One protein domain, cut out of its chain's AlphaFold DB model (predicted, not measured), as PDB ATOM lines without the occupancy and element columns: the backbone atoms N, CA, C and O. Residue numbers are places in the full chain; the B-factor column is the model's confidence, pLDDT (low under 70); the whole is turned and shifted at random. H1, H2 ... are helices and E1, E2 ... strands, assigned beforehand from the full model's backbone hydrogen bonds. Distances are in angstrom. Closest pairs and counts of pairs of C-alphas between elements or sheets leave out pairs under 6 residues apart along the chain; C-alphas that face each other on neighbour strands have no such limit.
ATOM      1  N   THR A  23      20.352 -34.791  45.184       90.31
ATOM      2  CA  THR A  23      19.306 -35.103  46.159       90.31
ATOM      3  C   THR A  23      19.092 -36.607  46.208       90.31
ATOM      4  O   THR A  23      18.970 -37.235  45.158       90.31
ATOM      5  N   ILE A  24      19.046 -37.175  47.414       92.62
ATOM      6  CA  ILE A  24      18.673 -38.576  47.631       92.62
ATOM      7  C   ILE A  24      17.160 -38.743  47.491       92.62
ATOM      8  O   ILE A  24      16.387 -37.937  48.019       92.62
ATOM      9  N   LEU A  25      16.746 -39.791  46.785       92.81
ATOM     10  CA  LEU A  25      15.344 -40.132  46.627       92.81
ATOM     11  C   LEU A  25      14.875 -41.097  47.730       92.81
ATOM     12  O   LEU A  25      15.579 -42.062  48.035       92.81
ATOM     13  N   PRO A  26      13.668 -40.887  48.282       93.31
ATOM     14  CA  PRO A  26      13.009 -41.837  49.190       93.31
ATOM     15  C   PRO A  26      12.452 -43.082  48.472       93.31
ATOM     16  O   PRO A  26      12.016 -44.034  49.116       93.31
ATOM     17  N   SER A  27      12.427 -43.075  47.140       94.94
ATOM     18  CA  SER A  27      11.975 -44.166  46.273       94.94
ATOM     19  C   SER A  27      13.112 -44.636  45.371       94.94
ATOM     20  O   SER A  27      14.091 -43.916  45.162       94.94
ATOM     21  N   SER A  28      12.973 -45.831  44.803       96.56
ATOM     22  CA  SER A  28      13.935 -46.361  43.839       96.56
ATOM     23  C   SER A  28      13.463 -46.146  42.399       96.56
ATOM     24  O   SER A  28      12.267 -46.172  42.105       96.56
ATOM     25  N   PHE A  29      14.401 -45.924  41.482       97.31
ATOM     26  CA  PHE A  29      14.151 -45.919  40.048       97.31
ATOM     27  C   PHE A  29      13.952 -47.342  39.528       97.31
ATOM     28  O   PHE A  29      14.764 -48.240  39.768       97.31
ATOM     29  N   VAL A  30      12.952 -47.508  38.678       96.75
ATOM     30  CA  VAL A  30      12.840 -48.648  37.773       96.75
ATOM     31  C   VAL A  30      13.219 -48.155  36.387       96.75
ATOM     32  O   VAL A  30      12.659 -47.171  35.898       96.75
ATOM     33  N   GLY A  31      14.184 -48.807  35.745       96.31
ATOM     34  CA  GLY A  31      14.707 -48.337  34.470       96.31
ATOM     35  C   GLY A  31      15.925 -49.101  33.974       96.31
ATOM     36  O   GLY A  31      16.366 -50.072  34.589       96.31
ATOM     37  N   GLN A  32      16.459 -48.644  32.846       97.38
ATOM     38  CA  GLN A  32      17.717 -49.118  32.282       97.38
ATOM     39  C   GLN A  32      18.870 -48.333  32.901       97.38
ATOM     40  O   GLN A  32      18.866 -47.100  32.884       97.38
ATOM     41  N   PHE A  33      19.847 -49.057  33.432       97.81
ATOM     42  CA  PHE A  33      21.069 -48.497  33.986       97.81
ATOM     43  C   PHE A  33      22.257 -48.895  33.121       97.81
ATOM     44  O   PHE A  33      22.337 -50.033  32.661       97.81
ATOM     45  N   GLY A  34      23.180 -47.955  32.943       96.81
ATOM     46  CA  GLY A  34      24.463 -48.227  32.311       96.81
ATOM     47  C   GLY A  34      25.385 -49.061  33.205       96.81
ATOM     48  O   GLY A  34      25.027 -49.474  34.314       96.81
ATOM     49  N   GLY A  35      26.616 -49.257  32.730       96.19
ATOM     50  CA  GLY A  35      27.654 -49.991  33.454       96.19
ATOM     51  C   GLY A  35      27.879 -49.478  34.882       96.19
ATOM     52  O   GLY A  35      27.864 -48.272  35.152       96.19
ATOM     53  N   SER A  36      28.097 -50.426  35.792       97.56
ATOM     54  CA  SER A  36      28.402 -50.185  37.199       97.56
ATOM     55  C   SER A  36      29.914 -50.078  37.392       97.56
ATOM     56  O   SER A  36      30.638 -51.007  37.044       97.56
ATOM     57  N   GLU A  37      30.391 -48.979  37.976       98.06
ATOM     58  CA  GLU A  37      31.818 -48.774  38.276       98.06
ATOM     59  C   GLU A  37      32.024 -48.463  39.756       98.06
ATOM     60  O   GLU A  37      31.191 -47.800  40.374       98.06
ATOM     61  N   GLU A  38      33.144 -48.910  40.315       98.25
ATOM     62  CA  GLU A  38      33.515 -48.616  41.698       98.25
ATOM     63  C   GLU A  38      33.816 -47.117  41.886       98.25
ATOM     64  O   GLU A  38      34.492 -46.477  41.076       98.25
ATOM     65  N   VAL A  39      33.311 -46.544  42.977       98.06
ATOM     66  CA  VAL A  39      33.539 -45.156  43.389       98.06
ATOM     67  C   VAL A  39      33.890 -45.104  44.871       98.06
ATOM     68  O   VAL A  39      33.459 -45.935  45.662       98.06
ATOM     69  N   LYS A  40      34.655 -44.090  45.276       97.44
ATOM     70  CA  LYS A  40      35.049 -43.904  46.681       97.44
ATOM     71  C   LYS A  40      33.918 -43.333  47.534       97.44
ATOM     72  O   LYS A  40      33.856 -43.596  48.730       97.44
ATOM     73  N   ASN A  41      33.070 -42.496  46.939       96.12
ATOM     74  CA  ASN A  41      31.966 -41.814  47.608       96.12
ATOM     75  C   ASN A  41      30.909 -41.328  46.597       96.12
ATOM     76  O   ASN A  41      31.097 -41.397  45.378       96.12
ATOM     77  N   VAL A  42      29.791 -40.816  47.118       95.31
ATOM     78  CA  VAL A  42      28.663 -40.319  46.312       95.31
ATOM     79  C   VAL A  42      29.047 -39.088  45.481       95.31
ATOM     80  O   VAL A  42      28.600 -38.975  44.343       95.31
ATOM     81  N   ASP A  43      29.934 -38.218  45.979       94.25
ATOM     82  CA  ASP A  43      30.390 -37.021  45.252       94.25
ATOM     83  C   ASP A  43      31.153 -37.376  43.968       94.25
ATOM     84  O   ASP A  43      31.010 -36.723  42.933       94.25
ATOM     85  N   GLN A  44      31.935 -38.458  43.991       96.06
ATOM     86  CA  GLN A  44      32.591 -38.970  42.791       96.06
ATOM     87  C   GLN A  44      31.563 -39.477  41.765       96.06
ATOM     88  O   GLN A  44      31.725 -39.239  40.563       96.06
ATOM     89  N   CYS A  45      30.501 -40.145  42.227       97.25
ATOM     90  CA  CYS A  45      29.419 -40.621  41.366       97.25
ATOM     91  C   CYS A  45      28.605 -39.456  40.775       97.25
ATOM     92  O   CYS A  45      28.351 -39.441  39.570       97.25
ATOM     93  N   SER A  46      28.285 -38.429  41.567       94.81
ATOM     94  CA  SER A  46      27.564 -37.241  41.092       94.81
ATOM     95  C   SER A  46      28.390 -36.428  40.088       94.81
ATOM     96  O   SER A  46      27.874 -36.026  39.043       94.81
ATOM     97  N   ALA A  47      29.697 -36.266  40.326       94.44
ATOM     98  CA  ALA A  47      30.612 -35.646  39.372       94.44
ATOM     99  C   ALA A  47      30.677 -36.427  38.050       94.44
ATOM    100  O   ALA A  47      30.714 -35.830  36.971       94.44
ATOM    101  N   ARG A  48      30.661 -37.766  38.113       95.75
ATOM    102  CA  ARG A  48      30.590 -38.624  36.923       95.75
ATOM    103  C   ARG A  48      29.264 -38.433  36.185       95.75
ATOM    104  O   ARG A  48      29.301 -38.188  34.985       95.75
ATOM    105  N   ALA A  49      28.129 -38.448  36.887       95.12
ATOM    106  CA  ALA A  49      26.813 -38.203  36.296       95.12
ATOM    107  C   ALA A  49      26.768 -36.852  35.564       95.12
ATOM    108  O   ALA A  49      26.366 -36.786  34.402       95.12
ATOM    109  N   HIS A  50      27.287 -35.798  36.202       92.50
ATOM    110  CA  HIS A  50      27.365 -34.462  35.622       92.50
ATOM    111  C   HIS A  50      28.210 -34.431  34.339       92.50
ATOM    112  O   HIS A  50      27.735 -33.956  33.308       92.50
ATOM    113  N   ARG A  51      29.425 -35.004  34.361       93.44
ATOM    114  CA  ARG A  51      30.300 -35.103  33.174       93.44
ATOM    115  C   ARG A  51      29.662 -35.905  32.040       93.44
ATOM    116  O   ARG A  51      29.803 -35.546  30.873       93.44
ATOM    117  N   SER A  52      28.924 -36.959  32.379       93.75
ATOM    118  CA  SER A  52      28.197 -37.799  31.425       93.75
ATOM    119  C   SER A  52      26.855 -37.206  30.977       93.75
ATOM    120  O   SER A  52      26.135 -37.850  30.217       93.75
ATOM    121  N   ASN A  53      26.507 -35.983  31.402       92.69
ATOM    122  CA  ASN A  53      25.224 -35.329  31.121       92.69
ATOM    123  C   ASN A  53      24.000 -36.168  31.543       92.69
ATOM    124  O   ASN A  53      22.968 -36.174  30.865       92.69
ATOM    125  N   LYS A  54      24.117 -36.898  32.653       94.81
ATOM    126  CA  LYS A  54      23.049 -37.700  33.253       94.81
ATOM    127  C   LYS A  54      22.529 -36.980  34.486       94.81
ATOM    128  O   LYS A  54      23.314 -36.474  35.276       94.81
ATOM    129  N   ILE A  55      21.208 -36.931  34.644       93.69
ATOM    130  CA  ILE A  55      20.563 -36.236  35.771       93.69
ATOM    131  C   ILE A  55      20.169 -37.175  36.905       93.69
ATOM    132  O   ILE A  55      19.786 -36.695  37.960       93.69
ATOM    133  N   ALA A  56      20.279 -38.488  36.713       95.81
ATOM    134  CA  ALA A  56      19.939 -39.489  37.711       95.81
ATOM    135  C   ALA A  56      20.978 -40.611  37.729       95.81
ATOM    136  O   ALA A  56      21.497 -41.015  36.684       95.81
ATOM    137  N   PHE A  57      21.279 -41.101  38.926       97.69
ATOM    138  CA  PHE A  57      22.244 -42.170  39.149       97.69
ATOM    139  C   PHE A  57      21.883 -42.986  40.391       97.69
ATOM    140  O   PHE A  57      21.139 -42.532  41.262       97.69
ATOM    141  N   ARG A  58      22.434 -44.193  40.457       98.19
ATOM    142  CA  ARG A  58      22.290 -45.149  41.550       98.19
ATOM    143  C   ARG A  58      23.643 -45.406  42.186       98.19
ATOM    144  O   ARG A  58      24.631 -45.589  41.474       98.19
ATOM    145  N   VAL A  59      23.662 -45.453  43.513       98.06
ATOM    146  CA  VAL A  59      24.792 -45.958  44.292       98.06
ATOM    147  C   VAL A  59      24.369 -47.237  45.002       98.06
ATOM    148  O   VAL A  59      23.403 -47.234  45.765       98.06
ATOM    149  N   GLU A  60      25.100 -48.318  44.757       98.12
ATOM    150  CA  GLU A  60      24.926 -49.612  45.419       98.12
ATOM    151  C   GLU A  60      26.125 -49.888  46.329       98.12
ATOM    152  O   GLU A  60      27.270 -49.823  45.887       98.12
ATOM    153  N   LEU A  61      25.877 -50.213  47.595       97.81
ATOM    154  CA  LEU A  61      26.895 -50.686  48.526       97.81
ATOM    155  C   LEU A  61      26.933 -52.216  48.476       97.81
ATOM    156  O   LEU A  61      25.977 -52.880  48.878       97.81
ATOM    157  N   LYS A  62      28.040 -52.771  47.986       97.25
ATOM    158  CA  LYS A  62      28.299 -54.215  47.993       97.25
ATOM    159  C   LYS A  62      29.479 -54.463  48.912       97.25
ATOM    160  O   LYS A  62      30.569 -53.949  48.678       97.25
ATOM    161  N   GLU A  63      29.226 -55.201  49.988       95.12
ATOM    162  CA  GLU A  63      30.179 -55.418  51.079       95.12
ATOM    163  C   GLU A  63      30.635 -54.092  51.712       95.12
ATOM    164  O   GLU A  63      29.950 -53.544  52.573       95.12
ATOM    165  N   LYS A  64      31.780 -53.562  51.274       96.06
ATOM    166  CA  LYS A  64      32.366 -52.288  51.716       96.06
ATOM    167  C   LYS A  64      32.735 -51.370  50.548       96.06
ATOM    168  O   LYS A  64      33.344 -50.327  50.763       96.06
ATOM    169  N   GLN A  65      32.383 -51.760  49.326       98.06
ATOM    170  CA  GLN A  65      32.666 -51.014  48.106       98.06
ATOM    171  C   GLN A  65      31.388 -50.354  47.589       98.06
ATOM    172  O   GLN A  65      30.309 -50.954  47.599       98.06
ATOM    173  N   MET A  66      31.506 -49.102  47.144       98.31
ATOM    174  CA  MET A  66      30.402 -48.376  46.523       98.31
ATOM    175  C   MET A  66      30.511 -48.478  45.010       98.31
ATOM    176  O   MET A  66      31.562 -48.224  44.428       98.31
ATOM    177  N   PHE A  67      29.396 -48.791  44.374       98.44
ATOM    178  CA  PHE A  67      29.277 -48.901  42.933       98.44
ATOM    179  C   PHE A  67      28.298 -47.861  42.408       98.44
ATOM    180  O   PHE A  67      27.275 -47.596  43.028       98.44
ATOM    181  N   CYS A  68      28.624 -47.263  41.270       98.56
ATOM    182  CA  CYS A  68      27.910 -46.155  40.661       98.56
ATOM    183  C   CYS A  68      27.405 -46.542  39.268       98.56
ATOM    184  O   CYS A  68      28.207 -46.860  38.382       98.56
ATOM    185  N   SER A  69      26.093 -46.429  39.065       98.38
ATOM    186  CA  SER A  69      25.418 -46.688  37.790       98.38
ATOM    187  C   SER A  69      24.595 -45.480  37.358       98.38
ATOM    188  O   SER A  69      23.867 -44.890  38.153       98.38
ATOM    189  N   MET A  70      24.675 -45.112  36.079       98.00
ATOM    190  CA  MET A  70      23.907 -43.991  35.528       98.00
ATOM    191  C   MET A  70      22.551 -44.463  35.024       98.00
ATOM    192  O   MET A  70      22.483 -45.480  34.336       98.00
ATOM    193  N   LEU A  71      21.486 -43.714  35.311       97.50
ATOM    194  CA  LEU A  71      20.180 -44.003  34.728       97.50
ATOM    195  C   LEU A  71      20.202 -43.602  33.246       97.50
ATOM    196  O   LEU A  71      20.479 -42.452  32.894       97.50
ATOM    197  N   GLU A  72      19.939 -44.562  32.366       96.12
ATOM    198  CA  GLU A  72      19.917 -44.368  30.914       96.12
ATOM    199  C   GLU A  72      18.497 -44.234  30.380       96.12
ATOM    200  O   GLU A  72      18.254 -43.377  29.531       96.12
ATOM    201  N   GLY A  73      17.560 -44.999  30.941       94.94
ATOM    202  CA  GLY A  73      16.137 -44.923  30.624       94.94
ATOM    203  C   GLY A  73      15.301 -45.033  31.890       94.94
ATOM    204  O   GLY A  73      15.427 -46.002  32.631       94.94
ATOM    205  N   PHE A  74      14.446 -44.045  32.142       96.44
ATOM    206  CA  PHE A  74      13.496 -44.072  33.251       96.44
ATOM    207  C   PHE A  74      12.222 -44.816  32.834       96.44
ATOM    208  O   PHE A  74      11.732 -44.602  31.726       96.44
ATOM    209  N   ARG A  75      11.680 -45.664  33.717       95.81
ATOM    210  CA  ARG A  75      10.418 -46.385  33.493       95.81
ATOM    211  C   ARG A  75       9.366 -46.081  34.557       95.81
ATOM    212  O   ARG A  75       8.221 -45.844  34.197       95.81
ATOM    213  N   SER A  76       9.721 -46.108  35.836       96.25
ATOM    214  CA  SER A  76       8.796 -45.820  36.943       96.25
ATOM    215  C   SER A  76       9.549 -45.604  38.258       96.25
ATOM    216  O   SER A  76      10.780 -45.705  38.306       96.25
ATOM    217  N   PHE A  77       8.808 -45.301  39.323       96.38
ATOM    218  CA  PHE A  77       9.301 -45.357  40.697       96.38
ATOM    219  C   PHE A  77       8.724 -46.571  41.419       96.38
ATOM    220  O   PHE A  77       7.581 -46.963  41.191       96.38
ATOM    221  N   GLU A  78       9.506 -47.131  42.329       95.88
ATOM    222  CA  GLU A  78       9.091 -48.205  43.230       95.88
ATOM    223  C   GLU A  78       9.483 -47.873  44.677       95.88
ATOM    224  O   GLU A  78      10.268 -46.953  44.945       95.88
ATOM    225  N   ALA A  79       8.940 -48.638  45.623       94.94
ATOM    226  CA  ALA A  79       9.361 -48.553  47.014       94.94
ATOM    227  C   ALA A  79      10.867 -48.840  47.149       94.94
ATOM    228  O   ALA A  79      11.432 -49.647  46.413       94.94
ATOM    229  N   LYS A  80      11.521 -48.170  48.100       94.56
ATOM    230  CA  LYS A  80      12.971 -48.238  48.307       94.56
ATOM    231  C   LYS A  80      13.487 -49.685  48.406       94.56
ATOM    232  O   LYS A  80      13.021 -50.457  49.245       94.56
ATOM    233  N   ARG A  81      14.496 -50.036  47.594       90.12
ATOM    234  CA  ARG A  81      15.162 -51.357  47.602       90.12
ATOM    235  C   ARG A  81      16.192 -51.493  48.731       90.12
ATOM    236  O   ARG A  81      17.393 -51.591  48.484       90.12
ATOM    237  N   GLY A  82      15.719 -51.514  49.974       93.44
ATOM    238  CA  GLY A  82      16.577 -51.648  51.157       93.44
ATOM    239  C   GLY A  82      17.565 -50.486  51.337       93.44
ATOM    240  O   GLY A  82      17.494 -49.467  50.651       93.44
ATOM    241  N   ASP A  83      18.493 -50.623  52.284       94.56
ATOM    242  CA  ASP A  83      19.396 -49.523  52.661       94.56
ATOM    243  C   ASP A  83      20.700 -49.462  51.856       94.56
ATOM    244  O   ASP A  83      21.362 -48.418  51.824       94.56
ATOM    245  N   ASN A  84      21.040 -50.561  51.175       97.00
ATOM    246  CA  ASN A  84      22.271 -50.701  50.393       97.00
ATOM    247  C   ASN A  84      22.173 -50.080  48.996       97.00
ATOM    248  O   ASN A  84      23.198 -49.898  48.346       97.00
ATOM    249  N   VAL A  85      20.968 -49.756  48.522       96.88
ATOM    250  CA  VAL A  85      20.753 -49.130  47.216       96.88
ATOM    251  C   VAL A  85      20.130 -47.763  47.428       96.88
ATOM    252  O   VAL A  85      19.092 -47.631  48.074       96.88
ATOM    253  N   ARG A  86      20.772 -46.730  46.891       96.62
ATOM    254  CA  ARG A  86      20.289 -45.353  46.984       96.62
ATOM    255  C   ARG A  86      20.293 -44.710  45.615       96.62
ATOM    256  O   ARG A  86      21.291 -44.759  44.899       96.62
ATOM    257  N   ASP A  87      19.177 -44.079  45.298       96.69
ATOM    258  CA  ASP A  87      18.981 -43.377  44.046       96.69
ATOM    259  C   ASP A  87      19.045 -41.875  44.271       96.69
ATOM    260  O   ASP A  87      18.596 -41.353  45.293       96.69
ATOM    261  N   TYR A  88      19.650 -41.187  43.311       95.25
ATOM    262  CA  TYR A  88      19.934 -39.769  43.400       95.25
ATOM    263  C   TYR A  88      19.572 -39.063  42.101       95.25
ATOM    264  O   TYR A  88      19.707 -39.615  41.005       95.25
ATOM    265  N   VAL A  89      19.171 -37.804  42.232       93.56
ATOM    266  CA  VAL A  89      18.968 -36.876  41.115       93.56
ATOM    267  C   VAL A  89      19.894 -35.685  41.298       93.56
ATOM    268  O   VAL A  89      20.005 -35.145  42.399       93.56
ATOM    269  N   LEU A  90      20.562 -35.271  40.225       91.44
ATOM    270  CA  LEU A  90      21.339 -34.040  40.207       91.44
ATOM    271  C   LEU A  90      20.405 -32.846  40.345       91.44
ATOM    272  O   LEU A  90      19.466 -32.689  39.563       91.44
ATOM    273  N   ASP A  91      20.703 -31.983  41.308       84.44
ATOM    274  CA  ASP A  91      20.003 -30.717  41.418       84.44
ATOM    275  C   ASP A  91      20.529 -29.753  40.354       84.44
ATOM    276  O   ASP A  91      21.702 -29.376  40.305       84.44
ATOM    277  N   THR A  92      19.629 -29.368  39.469       76.56
ATOM    278  CA  THR A  92      19.860 -28.425  38.380       76.56
ATOM    279  C   THR A  92      19.331 -27.030  38.701       76.56
ATOM    280  O   THR A  92      19.531 -26.122  37.882       76.56
ATOM    281  N   SER A  93      18.671 -26.845  39.848       74.38
ATOM    282  CA  SER A  93      18.116 -25.567  40.269       74.38
ATOM    283  C   SER A  93      19.223 -24.517  40.421       74.38
ATOM    284  O   SER A  93      20.368 -24.803  40.782       74.38
ATOM    285  N   LYS A  94      18.893 -23.265  40.094       70.50
ATOM    286  CA  LYS A  94      19.774 -22.117  40.363       70.50
ATOM    287  C   LYS A  94      19.615 -21.606  41.794       70.50
ATOM    288  O   LYS A  94      20.324 -20.683  42.185       70.50
ATOM    289  N   ASP A  95      18.672 -22.167  42.546       69.12
ATOM    290  CA  ASP A  95      18.342 -21.690  43.872       69.12
ATOM    291  C   ASP A  95      19.397 -22.177  44.870       69.12
ATOM    292  O   ASP A  95      19.513 -23.359  45.202       69.12
ATOM    293  N   ALA A  96      20.234 -21.245  45.320       63.53
ATOM    294  CA  ALA A  96      21.244 -21.521  46.327       63.53
ATOM    295  C   ALA A  96      20.639 -21.729  47.727       63.53
ATOM    296  O   ALA A  96      21.352 -22.221  48.600       63.53
ATOM    297  N   SER A  97      19.361 -21.382  47.939       60.84
ATOM    298  CA  SER A  97      18.703 -21.418  49.251       60.84
ATOM    299  C   SER A  97      18.275 -22.813  49.700       60.84
ATOM    300  O   SER A  97      18.076 -23.039  50.894       60.84
ATOM    301  N   ILE A  98      18.196 -23.780  48.782       59.19
ATOM    302  CA  ILE A  98      17.968 -25.179  49.145       59.19
ATOM    303  C   ILE A  98      19.301 -25.733  49.669       59.19
ATOM    304  O   ILE A  98      20.169 -26.165  48.911       59.19
ATOM    305  N   CYS A  99      19.511 -25.649  50.983       52.56
ATOM    306  CA  CYS A  99      20.680 -26.224  51.640       52.56
ATOM    307  C   CYS A  99      20.590 -27.759  51.601       52.56
ATOM    308  O   CYS A  99      19.798 -28.375  52.313       52.56
ATOM    309  N   TYR A 100      21.407 -28.376  50.748       55.69
ATOM    310  CA  TYR A 100      21.497 -29.827  50.580       55.69
ATOM    311  C   TYR A 100      22.302 -30.468  51.716       55.69
ATOM    312  O   TYR A 100      23.364 -29.967  52.079       55.69
ATOM    313  N   GLY A 101      21.818 -31.592  52.254       53.28
ATOM    314  CA  GLY A 101      22.624 -32.436  53.146       53.28
ATOM    315  C   GLY A 101      21.884 -33.174  54.261       53.28
ATOM    316  O   GLY A 101      22.446 -34.118  54.808       53.28
ATOM    317  N   LYS A 102      20.643 -32.808  54.612       54.81
ATOM    318  CA  LYS A 102      19.883 -33.526  55.652       54.81
ATOM    319  C   LYS A 102      18.401 -33.640  55.303       54.81
ATOM    320  O   LYS A 102      17.609 -32.779  55.662       54.81
ATOM    321  N   GLY A 103      18.046 -34.722  54.616       62.75
ATOM    322  CA  GLY A 103      16.655 -35.132  54.417       62.75
ATOM    323  C   GLY A 103      16.384 -35.660  53.015       62.75
ATOM    324  O   GLY A 103      16.873 -35.113  52.028       62.75
ATOM    325  N   GLU A 104      15.602 -36.732  52.939       72.00
ATOM    326  CA  GLU A 104      14.978 -37.179  51.695       72.00
ATOM    327  C   GLU A 104      13.992 -36.094  51.236       72.00
ATOM    328  O   GLU A 104      13.190 -35.595  52.030       72.00
ATOM    329  N   GLN A 105      14.062 -35.687  49.966       77.81
ATOM    330  CA  GLN A 105      13.082 -34.755  49.411       77.81
ATOM    331  C   GLN A 105      11.973 -35.513  48.688       77.81
ATOM    332  O   GLN A 105      12.205 -36.536  48.047       77.81
ATOM    333  N   ASN A 106      10.762 -34.963  48.746       82.25
ATOM    334  CA  ASN A 106       9.647 -35.474  47.962       82.25
ATOM    335  C   ASN A 106       9.965 -35.339  46.462       82.25
ATOM    336  O   ASN A 106      10.220 -34.231  45.974       82.25
ATOM    337  N   VAL A 107       9.899 -36.464  45.745       85.62
ATOM    338  CA  VAL A 107      10.195 -36.577  44.307       85.62
ATOM    339  C   VAL A 107       9.456 -35.516  43.486       85.62
ATOM    340  O   VAL A 107      10.042 -34.921  42.589       85.62
ATOM    341  N   ILE A 108       8.203 -35.203  43.829       84.75
ATOM    342  CA  ILE A 108       7.357 -34.250  43.095       84.75
ATOM    343  C   ILE A 108       7.959 -32.844  43.111       84.75
ATOM    344  O   ILE A 108       7.997 -32.172  42.078       84.75
ATOM    345  N   LYS A 109       8.463 -32.389  44.264       84.38
ATOM    346  CA  LYS A 109       9.092 -31.063  44.383       84.38
ATOM    347  C   LYS A 109      10.352 -30.979  43.529       84.38
ATOM    348  O   LYS A 109      10.563 -29.990  42.838       84.38
ATOM    349  N   LEU A 110      11.135 -32.051  43.536       84.88
ATOM    350  CA  LEU A 110      12.370 -32.151  42.776       84.88
ATOM    351  C   LEU A 110      12.110 -32.136  41.260       84.88
ATOM    352  O   LEU A 110      12.750 -31.380  40.537       84.88
ATOM    353  N   VAL A 111      11.149 -32.917  40.758       88.38
ATOM    354  CA  VAL A 111      10.918 -33.048  39.304       88.38
ATOM    355  C   VAL A 111      10.095 -31.903  38.702       88.38
ATOM    356  O   VAL A 111      10.180 -31.656  37.501       88.38
ATOM    357  N   SER A 112       9.317 -31.179  39.511       81.94
ATOM    358  CA  SER A 112       8.428 -30.106  39.033       81.94
ATOM    359  C   SER A 112       9.140 -28.790  38.677       81.94
ATOM    360  O   SER A 112       8.596 -28.019  37.891       81.94
ATOM    361  N   GLY A 113      10.352 -28.540  39.193       74.25
ATOM    362  CA  GLY A 113      11.092 -27.281  38.983       74.25
ATOM    363  C   GLY A 113      12.439 -27.404  38.256       74.25
ATOM    364  O   GLY A 113      13.090 -26.398  37.980       74.25
ATOM    365  N   ALA A 114      12.888 -28.619  37.940       64.38
ATOM    366  CA  ALA A 114      14.304 -28.893  37.685       64.38
ATOM    367  C   ALA A 114      14.786 -28.718  36.231       64.38
ATOM    368  O   ALA A 114      15.910 -29.103  35.905       64.38
ATOM    369  N   CYS A 115      14.019 -28.133  35.311       77.25
ATOM    370  CA  CYS A 115      14.560 -27.898  33.970       77.25
ATOM    371  C   CYS A 115      14.211 -26.529  33.389       77.25
ATOM    372  O   CYS A 115      13.102 -26.288  32.923       77.25
ATOM    373  N   SER A 116      15.222 -25.660  33.324       69.06
ATOM    374  CA  SER A 116      15.254 -24.546  32.376       69.06
ATOM    375  C   SER A 116      15.661 -25.077  30.995       69.06
ATOM    376  O   SER A 116      16.597 -25.875  30.897       69.06
ATOM    377  N   ALA A 117      14.975 -24.640  29.934       59.78
ATOM    378  CA  ALA A 117      15.234 -25.078  28.561       59.78
ATOM    379  C   ALA A 117      16.736 -25.012  28.200       59.78
ATOM    380  O   ALA A 117      17.396 -24.006  28.452       59.78
ATOM    381  N   GLY A 118      17.275 -26.092  27.618       70.56
ATOM    382  CA  GLY A 118      18.630 -26.131  27.047       70.56
ATOM    383  C   GLY A 118      19.660 -27.014  27.763       70.56
ATOM    384  O   GLY A 118      20.722 -27.265  27.197       70.56
ATOM    385  N   ARG A 119      19.382 -27.545  28.964       77.81
ATOM    386  CA  ARG A 119      20.291 -28.515  29.607       77.81
ATOM    387  C   ARG A 119      20.058 -29.940  29.095       77.81
ATOM    388  O   ARG A 119      18.925 -30.414  29.005       77.81
ATOM    389  N   LYS A 120      21.150 -30.651  28.788       81.69
ATOM    390  CA  LYS A 120      21.111 -32.090  28.481       81.69
ATOM    391  C   LYS A 120      20.587 -32.863  29.700       81.69
ATOM    392  O   LYS A 120      20.875 -32.497  30.835       81.69
ATOM    393  N   GLY A 121      19.778 -33.896  29.462       81.25
ATOM    394  CA  GLY A 121      19.151 -34.710  30.515       81.25
ATOM    395  C   GLY A 121      17.775 -34.220  30.988       81.25
ATOM    396  O   GLY A 121      17.046 -34.977  31.619       81.25
ATOM    397  N   CYS A 122      17.347 -33.018  30.596       87.81
ATOM    398  CA  CYS A 122      16.011 -32.507  30.907       87.81
ATOM    399  C   CYS A 122      14.849 -33.384  30.420       87.81
ATOM    400  O   CYS A 122      13.788 -33.374  31.038       87.81
ATOM    401  N   GLY A 123      15.042 -34.146  29.338       89.94
ATOM    402  CA  GLY A 123      14.040 -35.104  28.865       89.94
ATOM    403  C   GLY A 123      13.669 -36.120  29.946       89.94
ATOM    404  O   GLY A 123      12.493 -36.329  30.209       89.94
ATOM    405  N   MET A 124      14.662 -36.642  30.670       92.38
ATOM    406  CA  MET A 124      14.438 -37.620  31.733       92.38
ATOM    407  C   MET A 124      13.706 -37.019  32.943       92.38
ATOM    408  O   MET A 124      12.798 -37.646  33.474       92.38
ATOM    409  N   LEU A 125      14.033 -35.786  33.351       92.06
ATOM    410  CA  LEU A 125      13.274 -35.085  34.400       92.06
ATOM    411  C   LEU A 125      11.822 -34.828  33.977       92.06
ATOM    412  O   LEU A 125      10.908 -34.956  34.790       92.06
ATOM    413  N   LYS A 126      11.603 -34.490  32.701       89.94
ATOM    414  CA  LYS A 126      10.260 -34.321  32.139       89.94
ATOM    415  C   LYS A 126       9.482 -35.638  32.155       89.94
ATOM    416  O   LYS A 126       8.306 -35.618  32.510       89.94
ATOM    417  N   ASP A 127      10.127 -36.757  31.838       91.31
ATOM    418  CA  ASP A 127       9.516 -38.088  31.916       91.31
ATOM    419  C   ASP A 127       9.142 -38.443  33.362       91.31
ATOM    420  O   ASP A 127       8.015 -38.857  33.621       91.31
ATOM    421  N   MET A 128      10.029 -38.188  34.330       93.44
ATOM    422  CA  MET A 128       9.735 -38.397  35.756       93.44
ATOM    423  C   MET A 128       8.567 -37.527  36.243       93.44
ATOM    424  O   MET A 128       7.682 -38.017  36.940       93.44
ATOM    425  N   ASN A 129       8.525 -36.248  35.856       91.38
ATOM    426  CA  ASN A 129       7.420 -35.351  36.205       91.38
ATOM    427  C   ASN A 129       6.098 -35.785  35.552       91.38
ATOM    428  O   ASN A 129       5.061 -35.773  36.209       91.38
ATOM    429  N   THR A 130       6.135 -36.201  34.282       89.06
ATOM    430  CA  THR A 130       4.966 -36.752  33.572       89.06
ATOM    431  C   THR A 130       4.446 -38.000  34.283       89.06
ATOM    432  O   THR A 130       3.253 -38.102  34.550       89.06
ATOM    433  N   TYR A 131       5.339 -38.911  34.681       92.44
ATOM    434  CA  TYR A 131       4.975 -40.097  35.453       92.44
ATOM    435  C   TYR A 131       4.346 -39.742  36.806       92.44
ATOM    436  O   TYR A 131       3.301 -40.274  37.161       92.44
ATOM    437  N   CYS A 132       4.924 -38.792  37.543       92.25
ATOM    438  CA  CYS A 132       4.351 -38.312  38.800       92.25
ATOM    439  C   CYS A 132       2.955 -37.703  38.635       92.25
ATOM    440  O   CYS A 132       2.093 -37.877  39.491       92.25
ATOM    441  N   GLN A 133       2.707 -36.995  37.532       89.62
ATOM    442  CA  GLN A 133       1.368 -36.504  37.211       89.62
ATOM    443  C   GLN A 133       0.405 -37.652  36.902       89.62
ATOM    444  O   GLN A 133      -0.771 -37.540  37.228       89.62
ATOM    445  N   PHE A 134       0.909 -38.737  36.307       89.06
ATOM    446  CA  PHE A 134       0.116 -39.912  35.950       89.06
ATOM    447  C   PHE A 134      -0.324 -40.710  37.155       89.06
ATOM    448  O   PHE A 134      -1.506 -41.007  37.296       89.06
ATOM    449  N   VAL A 135       0.622 -40.996  38.042       90.12
ATOM    450  CA  VAL A 135       0.345 -41.703  39.291       90.12
ATOM    451  C   VAL A 135      -0.557 -40.868  40.209       90.12
ATOM    452  O   VAL A 135      -1.360 -41.429  40.944       90.12
ATOM    453  N   GLY A 136      -0.454 -39.539  40.139       88.69
ATOM    454  CA  GLY A 136      -1.179 -38.603  40.994       88.69
ATOM    455  C   GLY A 136      -0.217 -37.850  41.907       88.69
ATOM    456  O   GLY A 136       0.666 -38.434  42.536       88.69
ATOM    457  N   ARG A 137      -0.364 -36.521  41.977       87.31
ATOM    458  CA  ARG A 137       0.533 -35.656  42.775       87.31
ATOM    459  C   ARG A 137       0.327 -35.792  44.287       87.31
ATOM    460  O   ARG A 137       1.134 -35.301  45.069       87.31
ATOM    461  N   ASP A 138      -0.769 -36.403  44.691       88.38
ATOM    462  CA  ASP A 138      -1.105 -36.754  46.063       88.38
ATOM    463  C   ASP A 138      -0.459 -38.075  46.504       88.38
ATOM    464  O   ASP A 138      -0.317 -38.308  47.704       88.38
ATOM    465  N   ILE A 139       0.011 -38.902  45.562       89.50
ATOM    466  CA  ILE A 139       0.697 -40.155  45.870       89.50
ATOM    467  C   ILE A 139       2.153 -39.874  46.280       89.50
ATOM    468  O   ILE A 139       2.944 -39.363  45.474       89.50
ATOM    469  N   PRO A 140       2.564 -40.226  47.516       90.00
ATOM    470  CA  PRO A 140       3.919 -39.981  47.989       90.00
ATOM    471  C   PRO A 140       4.970 -40.610  47.074       90.00
ATOM    472  O   PRO A 140       4.921 -41.800  46.764       90.00
ATOM    473  N   ASN A 141       5.946 -39.799  46.655       92.25
ATOM    474  CA  ASN A 141       7.086 -40.218  45.831       92.25
ATOM    475  C   ASN A 141       6.714 -40.865  44.489       92.25
ATOM    476  O   ASN A 141       7.564 -41.487  43.855       92.25
ATOM    477  N   CYS A 142       5.462 -40.696  44.049       93.50
ATOM    478  CA  CYS A 142       4.965 -41.199  42.774       93.50
ATOM    479  C   CYS A 142       5.105 -42.722  42.612       93.50
ATOM    480  O   CYS A 142       5.269 -43.201  41.497       93.50
ATOM    481  N   VAL A 143       5.084 -43.496  43.698       94.00
ATOM    482  CA  VAL A 143       5.189 -44.960  43.625       94.00
ATOM    483  C   VAL A 143       3.816 -45.550  43.294       94.00
ATOM    484  O   VAL A 143       2.907 -45.499  44.121       94.00
ATOM    485  N   SER A 144       3.655 -46.122  42.095       90.81
ATOM    486  CA  SER A 144       2.406 -46.799  41.715       90.81
ATOM    487  C   SER A 144       2.284 -48.158  42.409       90.81
ATOM    488  O   SER A 144       3.138 -49.031  42.253       90.81
ATOM    489  N   GLY A 145       1.171 -48.380  43.112       88.56
ATOM    490  CA  GLY A 145       0.814 -49.696  43.656       88.56
ATOM    491  C   GLY A 145       0.338 -50.707  42.602       88.56
ATOM    492  O   GLY A 145       0.198 -51.886  42.915       88.56
ATOM    493  N   LYS A 146       0.086 -50.266  41.363       87.56
ATOM    494  CA  LYS A 146      -0.450 -51.091  40.263       87.56
ATOM    495  C   LYS A 146       0.629 -51.536  39.265       87.56
ATOM    496  O   LYS A 146       0.324 -52.251  38.315       87.56
ATOM    497  N   GLY A 147       1.889 -51.148  39.487       86.94
ATOM    498  CA  GLY A 147       2.997 -51.454  38.577       86.94
ATOM    499  C   GLY A 147       3.009 -50.590  37.314       86.94
ATOM    500  O   GLY A 147       3.550 -51.015  36.292       86.94
ATOM    501  N   ASP A 148       2.415 -49.395  37.377       89.06
ATOM    502  CA  ASP A 148       2.306 -48.515  36.218       89.06
ATOM    503  C   ASP A 148       3.674 -48.037  35.716       89.06
ATOM    504  O   ASP A 148       4.601 -47.792  36.499       89.06
ATOM    505  N   THR A 149       3.783 -47.837  34.404       89.94
ATOM    506  CA  THR A 149       5.009 -47.403  33.726       89.94
ATOM    507  C   THR A 149       4.810 -46.087  32.982       89.94
ATOM    508  O   THR A 149       3.710 -45.733  32.567       89.94
ATOM    509  N   ILE A 150       5.901 -45.364  32.741       88.00
ATOM    510  CA  ILE A 150       5.894 -44.125  31.958       88.00
ATOM    511  C   ILE A 150       5.401 -44.334  30.525       88.00
ATOM    512  O   ILE A 150       4.850 -43.416  29.933       88.00
ATOM    513  N   ASP A 151       5.545 -45.536  29.968       86.56
ATOM    514  CA  ASP A 151       5.057 -45.833  28.619       86.56
ATOM    515  C   ASP A 151       3.524 -45.844  28.555       86.56
ATOM    516  O   ASP A 151       2.958 -45.482  27.530       86.56
ATOM    517  N   GLN A 152       2.845 -46.158  29.665       86.94
ATOM    518  CA  GLN A 152       1.387 -46.016  29.792       86.94
ATOM    519  C   GLN A 152       0.958 -44.554  29.988       86.94
ATOM    520  O   GLN A 152      -0.183 -44.197  29.706       86.94
ATOM    521  N   ALA A 153       1.880 -43.703  30.444       85.62
ATOM    522  CA  ALA A 153       1.678 -42.273  30.649       85.62
ATOM    523  C   ALA A 153       2.089 -41.416  29.433       85.62
ATOM    524  O   ALA A 153       2.022 -40.187  29.492       85.62
TER     525      ALA A 153
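Overview. This is residues 23 to 153 of the 396 residues of an uncharacterized protein of Steinernema carpocapsae (UniProt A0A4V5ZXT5). A strongly twisted antiparallel sheet, built on the long, bending strand E4, curls round helix H1 at one end, while the longer helix H3 packs on the same face toward the other end. The short helix H2 packs on H3, and long stretches without a named element, residues 91 to 106 and 136 to 153, loop away from the mean of the C-alphas. The printed part has 131 residues with three named helices and five named strands, in the order E1 E2 H1 E3 E4 E5 H2 H3; the class is mixed, helices and strands. The whole is compact, with a radius of gyration of the C-alphas of 14.0 A, and rounded, spanning 37 by 33 by 27 A.

Arrangement. Start at E4, residues 65 to 79, which bends by 128 degrees at residue 76. On one side of it find E1, residues 27 to 33, with N 30 and O 76 2.8 A apart, and E2, residues 37 to 39, with N 39 and O 66 2.8 A apart. On the other side is E3, residues 56 to 62, which forms a hairpin with E4; N 60 and O 67 are 2.9 A apart. E4 lies on one side of E3; on the other side, beside residues 56 to 60, look for its other antiparallel neighbour, the edge strand E5, residues 85 to 90, with N 59 and O 86 at 2.8 A. These N and O pairs are within hydrogen-bond range. Residues 23 to 24 also pair, antiparallel, with residues 88 to 89 of E5. The sheet curls round H1, residues 42 to 51; its closest C-alphas to E4 are those of Cys 45 and Cys 68, 5.8 A. On the same face is H3, residues 122 to 135, at a height over the sheet of 9.0 A; its closest C-alphas to E4 are those of Met 124 and Phe 74, 6.7 A. H2, residues 107 to 113, only grazes the sheet but touches H3, at a steep tilt of 54 degrees, opposite ways; their closest C-alphas, Val 111 and Asn 129, are 5.2 A apart. H1 is apart from H2 and H3. In H1 and H3 every O i to N i+4 pair is within hydrogen-bond range; in H2, 2 of 3.

Along the chain. Find C-alpha 27 at (11.975, -44.166, 46.273), where E1 begins its 15.9 A. E2 measures 6.5 A, H1 14.2 A, E3 19.8 A, E5 16.6 A and H2 10.8 A. From C-alpha 65 at (32.666, -51.014, 48.106), E4 covers 23.5 A. H3 covers 20.0 A and ends at C-alpha 135, (0.345, -41.703, 39.291).

Size, cuts and confidence. The two farthest C-alphas, Glu 63 and Ala 117, are 40.6 A apart. The printed part has no cut; the link from E5 to H2, 16 residues, is long. Mean pLDDT of the printed part is 88.8; look for values under 70 at residues 95 to 103, 114, and 116 to 117.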